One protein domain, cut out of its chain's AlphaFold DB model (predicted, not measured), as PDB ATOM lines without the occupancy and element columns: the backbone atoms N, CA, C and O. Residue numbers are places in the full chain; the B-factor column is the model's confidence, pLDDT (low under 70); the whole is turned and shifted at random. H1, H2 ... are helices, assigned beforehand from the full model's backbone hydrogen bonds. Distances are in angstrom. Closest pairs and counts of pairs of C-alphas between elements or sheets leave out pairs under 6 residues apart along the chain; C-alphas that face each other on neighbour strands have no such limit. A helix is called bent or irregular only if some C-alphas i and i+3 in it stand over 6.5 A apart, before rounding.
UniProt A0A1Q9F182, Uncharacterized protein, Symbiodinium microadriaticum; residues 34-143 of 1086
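AT A GLANCE: This is residues 34 to 143 of the 1086 residues of an uncharacterized protein of Symbiodinium microadriaticum (UniProt A0A1Q9F182). A long bent helix, H3, is the backbone of a splayed, open shape: the short hairpin partner H2 lies side by side with its first arm, H3a, and the long helix H4 folds back from the end of its second arm, H3b, as a narrow V. The far part of H4, residues 128 to 143, sticks out free, and the short helix H1 packs on the beginning of H3b. The printed part has 110 residues with four named helices, in the order H1, H2, H3, H4, and no named strand; the class is all helix. The whole is loose, with a radius of gyration of the C-alphas of 18.0 A, and flat, spanning 59 by 31 by 15 A.

HOW THE PARTS SIT: H1, residues 37 to 43, meets H2, residues 45 to 61, only through their link. The hub is H3, residues 66 to 102, assigned as one helix by its hydrogen bonds but bent, with C-alphas 82 and 85 7.0 A apart. Its arms H3a, residues 66 to 82, and H3b, residues 85 to 102, are near each other at a shallow tilt of 26 degrees. H1 touches H3b with residues 85 to 90 of H3b alone; the closest C-alphas are those of Val 40 and Pro 86, 5.7 A apart. H2 and H3a form a helical hairpin and touch, opposite ways at a shallow tilt of 5 degrees, their closest C-alphas, of Ala 55 and Ala 70, 4.1 A apart. H3b and H4, residues 108 to 143, form another helical hairpin, opposite ways at a shallow tilt of 33 degrees, only just short of steep. H4 touches H3b with residues 108 to 116 alone, and the closest C-alphas, of Ala 96 and Leu 112, are 5.9 A apart. H4 is apart from H1, H2 and H3a. Every O i to N i+4 pair is within hydrogen-bond range in H1, H3a and H3b; in H2 it is 12 of 13 and in H4 30 of 32.

IN THESE COORDINATES: H1 begins at C-alpha 37, (237.617, 184.822, 295.521). H2 is 25.3 A long, H3a 24.2 A and H3b 25.9 A. H4 is 51.0 A long, with a kink of 28 degrees near residue 117, and ends at C-alpha 143, (209.541, 193.683, 261.826).

THE WHOLE: The two C-alphas farthest apart, of Ser 63 and Arg 104, are 59.4 A apart. The printed part has no cut, and the three links are tight. The mean pLDDT of the printed part is 70.8; 50 residues are under 70, among them residues 57 to 67, 99 to 113 and 130 to 143.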
ATOM      1  N   PRO A  34     243.799 191.173 299.484       62.00
ATOM      2  CA  PRO A  34     242.788 191.943 300.214       62.00
ATOM      3  C   PRO A  34     241.450 191.198 300.339       62.00
ATOM      4  O   PRO A  34     240.763 191.342 301.340       62.00
ATOM      5  N   PHE A  35     241.105 190.364 299.350       74.31
ATOM      6  CA  PHE A  35     239.898 189.541 299.366       74.31
ATOM      7  C   PHE A  35     240.157 188.196 298.690       74.31
ATOM      8  O   PHE A  35     240.767 188.128 297.617       74.31
ATOM      9  N   THR A  36     239.664 187.120 299.295       82.69
ATOM     10  CA  THR A  36     239.609 185.803 298.651       82.69
ATOM     11  C   THR A  36     238.498 185.783 297.601       82.69
ATOM     12  O   THR A  36     237.483 186.464 297.738       82.69
ATOM     13  N   TYR A  37     238.653 184.975 296.550       84.88
ATOM     14  CA  TYR A  37     237.617 184.822 295.521       84.88
ATOM     15  C   TYR A  37     236.260 184.418 296.127       84.88
ATOM     16  O   TYR A  37     235.232 184.968 295.747       84.88
ATOM     17  N   THR A  38     236.265 183.547 297.139       84.25
ATOM     18  CA  THR A  38     235.059 183.124 297.866       84.25
ATOM     19  C   THR A  38     234.358 184.289 298.564       84.25
ATOM     20  O   THR A  38     233.137 184.402 298.475       84.25
ATOM     21  N   GLN A  39     235.103 185.194 299.210       83.62
ATOM     22  CA  GLN A  39     234.528 186.396 299.831       83.62
ATOM     23  C   GLN A  39     233.886 187.318 298.788       83.62
ATOM     24  O   GLN A  39     232.790 187.825 299.015       83.62
ATOM     25  N   VAL A  40     234.522 187.486 297.625       84.44
ATOM     26  CA  VAL A  40     233.988 188.324 296.540       84.44
ATOM     27  C   VAL A  40     232.731 187.708 295.919       84.44
ATOM     28  O   VAL A  40     231.747 188.411 295.713       84.44
ATOM     29  N   VAL A  41     232.719 186.394 295.672       87.25
ATOM     30  CA  VAL A  41     231.521 185.674 295.203       87.25
ATOM     31  C   VAL A  41     230.386 185.803 296.218       87.25
ATOM     32  O   VAL A  41     229.256 186.101 295.840       87.25
ATOM     33  N   THR A  42     230.676 185.646 297.511       85.19
ATOM     34  CA  THR A  42     229.662 185.769 298.572       85.19
ATOM     35  C   THR A  42     229.072 187.181 298.611       85.19
ATOM     36  O   THR A  42     227.854 187.336 298.644       85.19
ATOM     37  N   ALA A  43     229.912 188.215 298.511       80.56
ATOM     38  CA  ALA A  43     229.464 189.607 298.467       80.56
ATOM     39  C   ALA A  43     228.626 189.938 297.215       80.56
ATOM     40  O   ALA A  43     227.751 190.798 297.270       80.56
ATOM     41  N   LEU A  44     228.855 189.240 296.096       83.62
ATOM     42  CA  LEU A  44     228.109 189.411 294.845       83.62
ATOM     43  C   LEU A  44     226.856 188.525 294.737       83.62
ATOM     44  O   LEU A  44     226.208 188.526 293.689       83.62
ATOM     45  N   ALA A  45     226.464 187.807 295.796       83.69
ATOM     46  CA  ALA A  45     225.243 186.997 295.806       83.69
ATOM     47  C   ALA A  45     223.963 187.761 295.385       83.69
ATOM     48  O   ALA A  45     223.158 187.184 294.655       83.69
ATOM     49  N   PRO A  46     223.752 189.053 295.719       86.31
ATOM     50  CA  PRO A  46     222.578 189.796 295.242       86.31
ATOM     51  C   PRO A  46     222.432 189.856 293.707       86.31
ATOM     52  O   PRO A  46     221.317 189.976 293.202       86.31
ATOM     53  N   VAL A  47     223.530 189.720 292.949       79.00
ATOM     54  CA  VAL A  47     223.506 189.708 291.474       79.00
ATOM     55  C   VAL A  47     222.758 188.483 290.946       79.00
ATOM     56  O   VAL A  47     221.917 188.617 290.057       79.00
ATOM     57  N   ILE A  48     223.009 187.291 291.505       86.94
ATOM     58  CA  ILE A  48     222.288 186.083 291.080       86.94
ATOM     59  C   ILE A  48     220.814 186.144 291.499       86.94
ATOM     60  O   ILE A  48     219.956 185.772 290.701       86.94
ATOM     61  N   TRP A  49     220.501 186.701 292.674       82.12
ATOM     62  CA  TRP A  49     219.115 186.914 293.112       82.12
ATOM     63  C   TRP A  49     218.336 187.823 292.150       82.12
ATOM     64  O   TRP A  49     217.257 187.446 291.706       82.12
ATOM     65  N   SER A  50     218.924 188.940 291.702       80.88
ATOM     66  CA  SER A  50     218.298 189.829 290.705       80.88
ATOM     67  C   SER A  50     217.987 189.129 289.371       80.88
ATOM     68  O   SER A  50     216.959 189.396 288.740       80.88
ATOM     69  N   HIS A  51     218.865 188.232 288.916       83.62
ATOM     70  CA  HIS A  51     218.628 187.458 287.696       83.62
ATOM     71  C   HIS A  51     217.612 186.328 287.896       83.62
ATOM     72  O   HIS A  51     216.858 186.039 286.969       83.62
ATOM     73  N   LEU A  52     217.553 185.721 289.085       82.81
ATOM     74  CA  LEU A  52     216.525 184.739 289.444       82.81
ATOM     75  C   LEU A  52     215.136 185.383 289.500       82.81
ATOM     76  O   LEU A  52     214.190 184.831 288.936       82.81
ATOM     77  N   ASP A  53     215.024 186.589 290.060       80.44
ATOM     78  CA  ASP A  53     213.774 187.357 290.067       80.44
ATOM     79  C   ASP A  53     213.317 187.681 288.642       80.44
ATOM     80  O   ASP A  53     212.165 187.425 288.276       80.44
ATOM     81  N   ARG A  54     214.234 188.155 287.787       76.06
ATOM     82  CA  ARG A  54     213.951 188.407 286.364       76.06
ATOM     83  C   ARG A  54     213.581 187.130 285.611       76.06
ATOM     84  O   ARG A  54     212.645 187.162 284.813       76.06
ATOM     85  N   ALA A  55     214.261 186.013 285.858       78.19
ATOM     86  CA  ALA A  55     213.916 184.723 285.266       78.19
ATOM     87  C   ALA A  55     212.505 184.279 285.684       78.19
ATOM     88  O   ALA A  55     211.731 183.825 284.842       78.19
ATOM     89  N   SER A  56     212.138 184.500 286.951       72.62
ATOM     90  CA  SER A  56     210.797 184.206 287.465       72.62
ATOM     91  C   SER A  56     209.712 185.083 286.826       72.62
ATOM     92  O   SER A  56     208.595 184.614 286.619       72.62
ATOM     93  N   ALA A  57     210.033 186.332 286.473       68.25
ATOM     94  CA  ALA A  57     209.116 187.232 285.783       68.25
ATOM     95  C   ALA A  57     208.906 186.815 284.317       68.25
ATOM     96  O   ALA A  57     207.768 186.748 283.854       68.25
ATOM     97  N   HIS A  58     209.973 186.460 283.595       65.12
ATOM     98  CA  HIS A  58     209.867 185.989 282.206       65.12
ATOM     99  C   HIS A  58     209.137 184.642 282.110       65.12
ATOM    100  O   HIS A  58     208.337 184.443 281.199       65.12
ATOM    101  N   ALA A  59     209.318 183.760 283.099       62.47
ATOM    102  CA  ALA A  59     208.582 182.501 283.184       62.47
ATOM    103  C   ALA A  59     207.056 182.687 283.312       62.47
ATOM    104  O   ALA A  59     206.304 181.784 282.958       62.47
ATOM    105  N   ARG A  60     206.590 183.848 283.803       52.97
ATOM    106  CA  ARG A  60     205.165 184.118 284.062       52.97
ATOM    107  C   ARG A  60     204.442 184.881 282.948       52.97
ATOM    108  O   ARG A  60     203.223 184.788 282.886       52.97
ATOM    109  N   PHE A  61     205.143 185.636 282.094       42.88
ATOM    110  CA  PHE A  61     204.493 186.681 281.277       42.88
ATOM    111  C   PHE A  61     204.704 186.615 279.754       42.88
ATOM    112  O   PHE A  61     204.108 187.425 279.043       42.88
ATOM    113  N   THR A  62     205.493 185.684 279.202       38.97
ATOM    114  CA  THR A  62     205.761 185.659 277.747       38.97
ATOM    115  C   THR A  62     205.277 184.385 277.059       38.97
ATOM    116  O   THR A  62     205.681 183.284 277.413       38.97
ATOM    117  N   SER A  63     204.466 184.542 276.007       38.97
ATOM    118  CA  SER A  63     203.905 183.459 275.180       38.97
ATOM    119  C   SER A  63     204.894 182.822 274.190       38.97
ATOM    120  O   SER A  63     204.513 181.951 273.413       38.97
ATOM    121  N   TRP A  64     206.160 183.250 274.197       43.50
ATOM    122  CA  TRP A  64     207.232 182.709 273.361       43.50
ATOM    123  C   TRP A  64     208.322 182.127 274.260       43.50
ATOM    124  O   TRP A  64     208.988 182.872 274.971       43.50
ATOM    125  N   ASP A  65     208.446 180.798 274.227       54.66
ATOM    126  CA  ASP A  65     209.420 179.956 274.940       54.66
ATOM    127  C   ASP A  65     209.943 180.537 276.281       54.66
ATOM    128  O   ASP A  65     211.134 180.851 276.423       54.66
ATOM    129  N   PRO A  66     209.048 180.733 277.275       60.34
ATOM    130  CA  PRO A  66     209.358 181.400 278.546       60.34
ATOM    131  C   PRO A  66     210.510 180.730 279.308       60.34
ATOM    132  O   PRO A  66     211.271 181.391 280.019       60.34
ATOM    133  N   TRP A  67     210.698 179.426 279.102       65.69
ATOM    134  CA  TRP A  67     211.774 178.648 279.704       65.69
ATOM    135  C   TRP A  67     213.144 178.947 279.101       65.69
ATOM    136  O   TRP A  67     214.121 179.007 279.844       65.69
ATOM    137  N   MET A  68     213.234 179.202 277.792       71.62
ATOM    138  CA  MET A  68     214.497 179.574 277.147       71.62
ATOM    139  C   MET A  68     214.993 180.929 277.668       71.62
ATOM    140  O   MET A  68     216.169 181.080 277.992       71.62
ATOM    141  N   GLN A  69     214.095 181.910 277.816       71.00
ATOM    142  CA  GLN A  69     214.456 183.229 278.344       71.00
ATOM    143  C   GLN A  69     214.803 183.179 279.835       71.00
ATOM    144  O   GLN A  69     215.808 183.767 280.242       71.00
ATOM    145  N   ALA A  70     214.040 182.428 280.634       75.69
ATOM    146  CA  ALA A  70     214.362 182.198 282.040       75.69
ATOM    147  C   ALA A  70     215.722 181.492 282.201       75.69
ATOM    148  O   ALA A  70     216.560 181.943 282.981       75.69
ATOM    149  N   ALA A  71     215.997 180.451 281.408       78.81
ATOM    150  CA  ALA A  71     217.278 179.746 281.417       78.81
ATOM    151  C   ALA A  71     218.441 180.651 280.983       78.81
ATOM    152  O   ALA A  71     219.499 180.631 281.613       78.81
ATOM    153  N   CYS A  72     218.249 181.491 279.960       79.44
ATOM    154  CA  CYS A  72     219.241 182.488 279.564       79.44
ATOM    155  C   CYS A  72     219.521 183.496 280.685       79.44
ATOM    156  O   CYS A  72     220.683 183.834 280.903       79.44
ATOM    157  N   GLN A  73     218.498 183.944 281.418       84.00
ATOM    158  CA  GLN A  73     218.670 184.870 282.540       84.00
ATOM    159  C   GLN A  73     219.397 184.220 283.724       84.00
ATOM    160  O   GLN A  73     220.315 184.826 284.273       84.00
ATOM    161  N   ILE A  74     219.090 182.963 284.054       86.25
ATOM    162  CA  ILE A  74     219.802 182.210 285.102       86.25
ATOM    163  C   ILE A  74     221.262 181.968 284.702       86.25
ATOM    164  O   ILE A  74     222.172 182.242 285.482       86.25
ATOM    165  N   ALA A  75     221.509 181.503 283.473       86.44
ATOM    166  CA  ALA A  75     222.862 181.269 282.970       86.44
ATOM    167  C   ALA A  75     223.688 182.565 282.947       86.44
ATOM    168  O   ALA A  75     224.868 182.560 283.303       86.44
ATOM    169  N   ARG A  76     223.058 183.687 282.583       83.31
ATOM    170  CA  ARG A  76     223.667 185.018 282.623       83.31
ATOM    171  C   ARG A  76     223.979 185.444 284.056       83.31
ATOM    172  O   ARG A  76     225.104 185.867 284.308       83.31
ATOM    173  N   GLY A  77     223.048 185.262 284.990       87.56
ATOM    174  CA  GLY A  77     223.266 185.543 286.409       87.56
ATOM    175  C   GLY A  77     224.416 184.734 287.001       87.56
ATOM    176  O   GLY A  77     225.275 185.297 287.672       87.56
ATOM    177  N   LEU A  78     224.505 183.438 286.685       89.00
ATOM    178  CA  LEU A  78     225.607 182.575 287.126       89.00
ATOM    179  C   LEU A  78     226.948 183.005 286.515       89.00
ATOM    180  O   LEU A  78     227.962 183.034 287.213       89.00
ATOM    181  N   ALA A  79     226.960 183.378 285.232       87.75
ATOM    182  CA  ALA A  79     228.159 183.877 284.565       87.75
ATOM    183  C   ALA A  79     228.660 185.192 285.185       87.75
ATOM    184  O   ALA A  79     229.870 185.369 285.335       87.75
ATOM    185  N   TRP A  80     227.759 186.094 285.580       85.25
ATOM    186  CA  TRP A  80     228.117 187.333 286.273       85.25
ATOM    187  C   TRP A  80     228.553 187.100 287.720       85.25
ATOM    188  O   TRP A  80     229.567 187.660 288.136       85.25
ATOM    189  N   TRP A  81     227.840 186.248 288.455       89.50
ATOM    190  CA  TRP A  81     228.085 185.986 289.873       89.50
ATOM    191  C   TRP A  81     229.365 185.186 290.132       89.50
ATOM    192  O   TRP A  81     230.139 185.547 291.012       89.50
ATOM    193  N   LEU A  82     229.620 184.131 289.353       90.25
ATOM    194  CA  LEU A  82     230.801 183.278 289.525       90.25
ATOM    195  C   LEU A  82     231.949 183.700 288.600       90.25
ATOM    196  O   LEU A  82     233.117 183.581 288.950       90.25
ATOM    197  N   GLY A  83     231.661 184.212 287.408       89.81
ATOM    198  CA  GLY A  83     232.697 184.534 286.427       89.81
ATOM    199  C   GLY A  83     233.105 186.000 286.456       89.81
ATOM    200  O   GLY A  83     234.134 186.383 287.013       89.81
ATOM    201  N   ILE A  84     232.307 186.813 285.769       85.06
ATOM    202  CA  ILE A  84     232.703 188.143 285.298       85.06
ATOM    203  C   ILE A  84     232.898 189.114 286.470       85.06
ATOM    204  O   ILE A  84     233.927 189.787 286.525       85.06
ATOM    205  N   GLY A  85     231.958 189.158 287.419       83.94
ATOM    206  CA  GLY A  85     231.998 190.070 288.564       83.94
ATOM    207  C   GLY A  85     233.219 189.851 289.466       83.94
ATOM    208  O   GLY A  85     234.023 190.776 289.620       83.94
ATOM    209  N   PRO A  86     233.432 188.636 290.011       87.69
ATOM    210  CA  PRO A  86     234.567 188.372 290.891       87.69
ATOM    211  C   PRO A  86     235.929 188.576 290.222       87.69
ATOM    212  O   PRO A  86     236.843 189.130 290.833       87.69
ATOM    213  N   VAL A  87     236.080 188.166 288.957       85.06
ATOM    214  CA  VAL A  87     237.346 188.322 288.221       85.06
ATOM    215  C   VAL A  87     237.646 189.798 287.955       85.06
ATOM    216  O   VAL A  87     238.776 190.234 288.185       85.06
ATOM    217  N   ALA A  88     236.652 190.582 287.526       81.25
ATOM    218  CA  ALA A  88     236.823 192.016 287.297       81.25
ATOM    219  C   ALA A  88     237.202 192.755 288.591       81.25
ATOM    220  O   ALA A  88     238.160 193.533 288.593       81.25
ATOM    221  N   PHE A  89     236.521 192.449 289.699       82.06
ATOM    222  CA  PHE A  89     236.792 193.047 291.006       82.06
ATOM    223  C   PHE A  89     238.207 192.732 291.511       82.06
ATOM    224  O   PHE A  89     238.935 193.629 291.940       82.06
ATOM    225  N   LEU A  90     238.649 191.473 291.403       83.06
ATOM    226  CA  LEU A  90     239.993 191.070 291.829       83.06
ATOM    227  C   LEU A  90     241.097 191.703 290.969       83.06
ATOM    228  O   LEU A  90     242.135 192.100 291.505       83.06
ATOM    229  N   ILE A  91     240.892 191.825 289.652       81.94
ATOM    230  CA  ILE A  91     241.832 192.519 288.757       81.94
ATOM    231  C   ILE A  91     241.939 193.996 289.148       81.94
ATOM    232  O   ILE A  91     243.048 194.519 289.252       81.94
ATOM    233  N   GLN A  92     240.813 194.654 289.420       75.19
ATOM    234  CA  GLN A  92     240.786 196.063 289.808       75.19
ATOM    235  C   GLN A  92     241.429 196.309 291.166       75.19
ATOM    236  O   GLN A  92     242.256 197.209 291.267       75.19
ATOM    237  N   CYS A  93     241.149 195.478 292.173       75.31
ATOM    238  CA  CYS A  93     241.817 195.570 293.472       75.31
ATOM    239  C   CYS A  93     243.337 195.407 293.326       75.31
ATOM    240  O   CYS A  93     244.105 196.155 293.922       75.31
ATOM    241  N   ARG A  94     243.800 194.474 292.480       75.81
ATOM    242  CA  ARG A  94     245.238 194.285 292.221       75.81
ATOM    243  C   ARG A  94     245.868 195.461 291.477       75.81
ATOM    244  O   ARG A  94     247.005 195.818 291.783       75.81
ATOM    245  N   LEU A  95     245.159 196.050 290.515       74.12
ATOM    246  CA  LEU A  95     245.612 197.250 289.812       74.12
ATOM    247  C   LEU A  95     245.662 198.449 290.764       74.12
ATOM    248  O   LEU A  95     246.692 199.111 290.815       74.12
ATOM    249  N   ALA A  96     244.625 198.671 291.574       72.12
ATOM    250  CA  ALA A  96     244.583 199.732 292.577       72.12
ATOM    251  C   ALA A  96     245.725 199.592 293.596       72.12
ATOM    252  O   ALA A  96     246.463 200.548 293.815       72.12
ATOM    253  N   CYS A  97     245.967 198.382 294.119       70.75
ATOM    254  CA  CYS A  97     247.103 198.107 295.004       70.75
ATOM    255  C   CYS A  97     248.464 198.349 294.328       70.75
ATOM    256  O   CYS A  97     249.399 198.795 294.989       70.75
ATOM    257  N   ARG A  98     248.612 198.049 293.028       71.44
ATOM    258  CA  ARG A  98     249.845 198.355 292.279       71.44
ATOM    259  C   ARG A  98     250.035 199.855 292.081       71.44
ATOM    260  O   ARG A  98     251.117 200.356 292.355       71.44
ATOM    261  N   PHE A  99     248.992 200.568 291.666       69.31
ATOM    262  CA  PHE A  99     249.059 202.016 291.475       69.31
ATOM    263  C   PHE A  99     249.299 202.751 292.791       69.31
ATOM    264  O   PHE A  99     250.094 203.679 292.811       69.31
ATOM    265  N   HIS A 100     248.718 202.299 293.901       66.94
ATOM    266  CA  HIS A 100     248.977 202.872 295.223       66.94
ATOM    267  C   HIS A 100     250.437 202.659 295.684       66.94
ATOM    268  O   HIS A 100     250.983 203.484 296.406       66.94
ATOM    269  N   LYS A 101     251.120 201.602 295.207       65.19
ATOM    270  CA  LYS A 101     252.566 201.404 295.445       65.19
ATOM    271  C   LYS A 101     253.459 202.328 294.605       65.19
ATOM    272  O   LYS A 101     254.573 202.621 295.029       65.19
ATOM    273  N   GLU A 102     253.003 202.773 293.433       67.38
ATOM    274  CA  GLU A 102     253.792 203.593 292.495       67.38
ATOM    275  C   GLU A 102     253.444 205.101 292.544       67.38
ATOM    276  O   GLU A 102     254.301 205.939 292.260       67.38
ATOM    277  N   CYS A 103     252.225 205.482 292.953       62.31
ATOM    278  CA  CYS A 103     251.743 206.872 293.045       62.31
ATOM    279  C   CYS A 103     252.092 207.470 294.420       62.31
ATOM    280  O   CYS A 103     251.472 207.135 295.422       62.31
ATOM    281  N   ARG A 104     253.045 208.411 294.484       63.03
ATOM    282  CA  ARG A 104     253.344 209.202 295.704       63.03
ATOM    283  C   ARG A 104     252.527 210.501 295.815       63.03
ATOM    284  O   ARG A 104     252.875 211.386 296.594       63.03
ATOM    285  N   TRP A 105     251.490 210.664 294.996       65.44
ATOM    286  CA  TRP A 105     250.700 211.894 294.927       65.44
ATOM    287  C   TRP A 105     249.501 211.825 295.894       65.44
ATOM    288  O   TRP A 105     248.666 210.937 295.733       65.44
ATOM    289  N   PRO A 106     249.355 212.765 296.852       57.75
ATOM    290  CA  PRO A 106     248.278 212.750 297.852       57.75
ATOM    291  C   PRO A 106     246.839 212.661 297.302       57.75
ATOM    292  O   PRO A 106     246.010 212.021 297.944       57.75
ATOM    293  N   PRO A 107     246.490 213.243 296.132       64.56
ATOM    294  CA  PRO A 107     245.147 213.084 295.575       64.56
ATOM    295  C   PRO A 107     244.941 211.771 294.793       64.56
ATOM    296  O   PRO A 107     243.830 211.548 294.312       64.56
ATOM    297  N   CYS A 108     245.949 210.891 294.651       64.06
ATOM    298  CA  CYS A 108     245.763 209.597 293.970       64.06
ATOM    299  C   CYS A 108     244.786 208.687 294.739       64.06
ATOM    300  O   CYS A 108     244.038 207.945 294.111       64.06
ATOM    301  N   ASP A 109     244.745 208.759 296.072       61.84
ATOM    302  CA  ASP A 109     243.949 207.860 296.920       61.84
ATOM    303  C   ASP A 109     242.432 207.957 296.717       61.84
ATOM    304  O   ASP A 109     241.804 206.922 296.476       61.84
ATOM    305  N   PRO A 110     241.801 209.149 296.732       65.94
ATOM    306  CA  PRO A 110     240.377 209.247 296.427       65.94
ATOM    307  C   PRO A 110     240.067 208.799 294.993       65.94
ATOM    308  O   PRO A 110     239.036 208.173 294.765       65.94
ATOM    309  N   PHE A 111     240.967 209.043 294.035       68.31
ATOM    310  CA  PHE A 111     240.782 208.636 292.638       68.31
ATOM    311  C   PHE A 111     240.875 207.111 292.460       68.31
ATOM    312  O   PHE A 111     240.077 206.509 291.740       68.31
ATOM    313  N   LEU A 112     241.813 206.474 293.165       65.38
ATOM    314  CA  LEU A 112     241.989 205.023 293.197       65.38
ATOM    315  C   LEU A 112     240.845 204.317 293.933       65.38
ATOM    316  O   LEU A 112     240.463 203.225 293.523       65.38
ATOM    317  N   ASN A 113     240.242 204.959 294.937       66.94
ATOM    318  CA  ASN A 113     239.046 204.461 295.624       66.94
ATOM    319  C   ASN A 113     237.752 204.668 294.814       66.94
ATOM    320  O   ASN A 113     236.801 203.902 294.966       66.94
ATOM    321  N   LEU A 114     237.716 205.656 293.913       71.62
ATOM    322  CA  LEU A 114     236.596 205.877 292.990       71.62
ATOM    323  C   LEU A 114     236.575 204.886 291.821       71.62
ATOM    324  O   LEU A 114     235.507 204.614 291.278       71.62
ATOM    325  N   LEU A 115     237.722 204.326 291.432       69.06
ATOM    326  CA  LEU A 115     237.831 203.382 290.315       69.06
ATOM    327  C   LEU A 115     237.012 202.086 290.507       69.06
ATOM    328  O   LEU A 115     236.302 201.717 289.571       69.06
ATOM    329  N   PRO A 116     237.027 201.416 291.678       66.00
ATOM    330  CA  PRO A 116     236.139 200.288 291.969       66.00
ATOM    331  C   PRO A 116     234.655 200.667 291.907       66.00
ATOM    332  O   PRO A 116     233.845 199.910 291.379       66.00
ATOM    333  N   LEU A 117     234.296 201.860 292.394       67.19
ATOM    334  CA  LEU A 117     232.917 202.346 292.368       67.19
ATOM    335  C   LEU A 117     232.451 202.604 290.925       67.19
ATOM    336  O   LEU A 117     231.400 202.122 290.508       67.19
ATOM    337  N   LEU A 118     233.274 203.298 290.133       70.62
ATOM    338  CA  LEU A 118     233.046 203.542 288.707       70.62
ATOM    339  C   LEU A 118     232.973 202.243 287.912       70.62
ATOM    340  O   LEU A 118     232.195 202.152 286.970       70.62
ATOM    341  N   ALA A 119     233.745 201.229 288.291       66.31
ATOM    342  CA  ALA A 119     233.698 199.925 287.659       66.31
ATOM    343  C   ALA A 119     232.406 199.161 287.946       66.31
ATOM    344  O   ALA A 119     231.846 198.576 287.022       66.31
ATOM    345  N   VAL A 120     231.913 199.184 289.187       68.31
ATOM    346  CA  VAL A 120     230.602 198.610 289.529       68.31
ATOM    347  C   VAL A 120     229.502 199.329 288.746       68.31
ATOM    348  O   VAL A 120     228.665 198.679 288.126       68.31
ATOM    349  N   VAL A 121     229.558 200.664 288.673       72.69
ATOM    350  CA  VAL A 121     228.617 201.467 287.875       72.69
ATOM    351  C   VAL A 121     228.721 201.141 286.383       72.69
ATOM    352  O   VAL A 121     227.697 200.983 285.728       72.69
ATOM    353  N   LEU A 122     229.929 200.987 285.836       72.81
ATOM    354  CA  LEU A 122     230.147 200.640 284.429       72.81
ATOM    355  C   LEU A 122     229.643 199.226 284.112       72.81
ATOM    356  O   LEU A 122     229.074 199.012 283.048       72.81
ATOM    357  N   VAL A 123     229.828 198.270 285.025       69.00
ATOM    358  CA  VAL A 123     229.314 196.899 284.900       69.00
ATOM    359  C   VAL A 123     227.787 196.900 284.864       69.00
ATOM    360  O   VAL A 123     227.209 196.349 283.929       69.00
ATOM    361  N   LEU A 124     227.145 197.591 285.809       67.44
ATOM    362  CA  LEU A 124     225.687 197.743 285.842       67.44
ATOM    363  C   LEU A 124     225.173 198.490 284.599       67.44
ATOM    364  O   LEU A 124     224.167 198.110 284.004       67.44
ATOM    365  N   PHE A 125     225.895 199.515 284.145       74.69
ATOM    366  CA  PHE A 125     225.556 200.268 282.938       74.69
ATOM    367  C   PHE A 125     225.671 199.415 281.668       74.69
ATOM    368  O   PHE A 125     224.766 199.423 280.837       74.69
ATOM    369  N   LEU A 126     226.748 198.640 281.514       69.50
ATOM    370  CA  LEU A 126     226.923 197.716 280.389       69.50
ATOM    371  C   LEU A 126     225.856 196.616 280.395       69.50
ATOM    372  O   LEU A 126     225.402 196.202 279.326       69.50
ATOM    373  N   GLU A 127     225.409 196.171 281.568       68.25
ATOM    374  CA  GLU A 127     224.286 195.242 281.697       68.25
ATOM    375  C   GLU A 127     222.982 195.854 281.155       68.25
ATOM    376  O   GLU A 127     222.341 195.258 280.287       68.25
ATOM    377  N   VAL A 128     222.649 197.083 281.562       70.19
ATOM    378  CA  VAL A 128     221.456 197.804 281.081       70.19
ATOM    379  C   VAL A 128     221.533 198.079 279.575       70.19
ATOM    380  O   VAL A 128     220.562 197.866 278.846       70.19
ATOM    381  N   VAL A 129     222.693 198.514 279.074       71.44
ATOM    382  CA  VAL A 129     222.892 198.812 277.647       71.44
ATOM    383  C   VAL A 129     222.789 197.548 276.799       71.44
ATOM    384  O   VAL A 129     222.130 197.565 275.759       71.44
ATOM    385  N   THR A 130     223.398 196.442 277.231       67.06
ATOM    386  CA  THR A 130     223.299 195.177 276.490       67.06
ATOM    387  C   THR A 130     221.858 194.682 276.418       67.06
ATOM    388  O   THR A 130     221.465 194.214 275.356       67.06
ATOM    389  N   GLU A 131     221.035 194.848 277.459       62.94
ATOM    390  CA  GLU A 131     219.607 194.496 277.384       62.94
ATOM    391  C   GLU A 131     218.807 195.408 276.442       62.94
ATOM    392  O   GLU A 131     218.082 194.911 275.577       62.94
ATOM    393  N   GLN A 132     218.986 196.728 276.533       62.44
ATOM    394  CA  GLN A 132     218.269 197.690 275.686       62.44
ATOM    395  C   GLN A 132     218.598 197.524 274.196       62.44
ATOM    396  O   GLN A 132     217.724 197.642 273.332       62.44
ATOM    397  N   VAL A 133     219.861 197.224 273.881       65.25
ATOM    398  CA  VAL A 133     220.322 197.031 272.502       65.25
ATOM    399  C   VAL A 133     219.861 195.682 271.951       65.25
ATOM    400  O   VAL A 133     219.374 195.628 270.822       65.25
ATOM    401  N   PHE A 134     219.952 194.598 272.730       53.50
ATOM    402  CA  PHE A 134     219.551 193.269 272.253       53.50
ATOM    403  C   PHE A 134     218.042 193.184 272.005       53.50
ATOM    404  O   PHE A 134     217.630 192.640 270.978       53.50
ATOM    405  N   PHE A 135     217.231 193.788 272.883       47.81
ATOM    406  CA  PHE A 135     215.773 193.844 272.744       47.81
ATOM    407  C   PHE A 135     215.346 194.660 271.515       47.81
ATOM    408  O   PHE A 135     214.552 194.193 270.700       47.81
ATOM    409  N   LYS A 136     215.940 195.845 271.300       44.53
ATOM    410  CA  LYS A 136     215.648 196.661 270.106       44.53
ATOM    411  C   LYS A 136     216.079 195.983 268.806       44.53
ATOM    412  O   LYS A 136     215.349 196.046 267.821       44.53
ATOM    413  N   LEU A 137     217.230 195.308 268.782       45.72
ATOM    414  CA  LEU A 137     217.720 194.637 267.571       45.72
ATOM    415  C   LEU A 137     216.897 193.396 267.197       45.72
ATOM    416  O   LEU A 137     216.715 193.134 266.008       45.72
ATOM    417  N   THR A 138     216.369 192.654 268.175       48.53
ATOM    418  CA  THR A 138     215.464 191.520 267.902       48.53
ATOM    419  C   THR A 138     214.097 191.986 267.409       48.53
ATOM    420  O   THR A 138     213.567 191.395 266.467       48.53
ATOM    421  N   LEU A 139     213.571 193.086 267.956       43.72
ATOM    422  CA  LEU A 139     212.305 193.673 267.508       43.72
ATOM    423  C   LEU A 139     212.399 194.190 266.060       43.72
ATOM    424  O   LEU A 139     211.592 193.818 265.211       43.72
ATOM    425  N   ILE A 140     213.454 194.956 265.749       46.44
ATOM    426  CA  ILE A 140     213.686 195.529 264.412       46.44
ATOM    427  C   ILE A 140     213.905 194.432 263.360       46.44
ATOM    428  O   ILE A 140     213.471 194.573 262.214       46.44
ATOM    429  N   ARG A 141     214.566 193.325 263.721       40.19
ATOM    430  CA  ARG A 141     214.801 192.205 262.798       40.19
ATOM    431  C   ARG A 141     213.505 191.463 262.452       40.19
ATOM    432  O   ARG A 141     213.285 191.183 261.275       40.19
ATOM    433  N   ASN A 142     212.640 191.220 263.437       44.12
ATOM    434  CA  ASN A 142     211.342 190.574 263.213       44.12
ATOM    435  C   ASN A 142     210.387 191.452 262.392       44.12
ATOM    436  O   ASN A 142     209.693 190.946 261.510       44.12
ATOM    437  N   GLU A 143     210.374 192.767 262.617       43.94
ATOM    438  CA  GLU A 143     209.541 193.683 261.826       43.94
ATOM    439  C   GLU A 143     210.004 193.776 260.364       43.94
ATOM    440  O   GLU A 143     209.173 193.764 259.452       43.94
TER     441      GLU A 143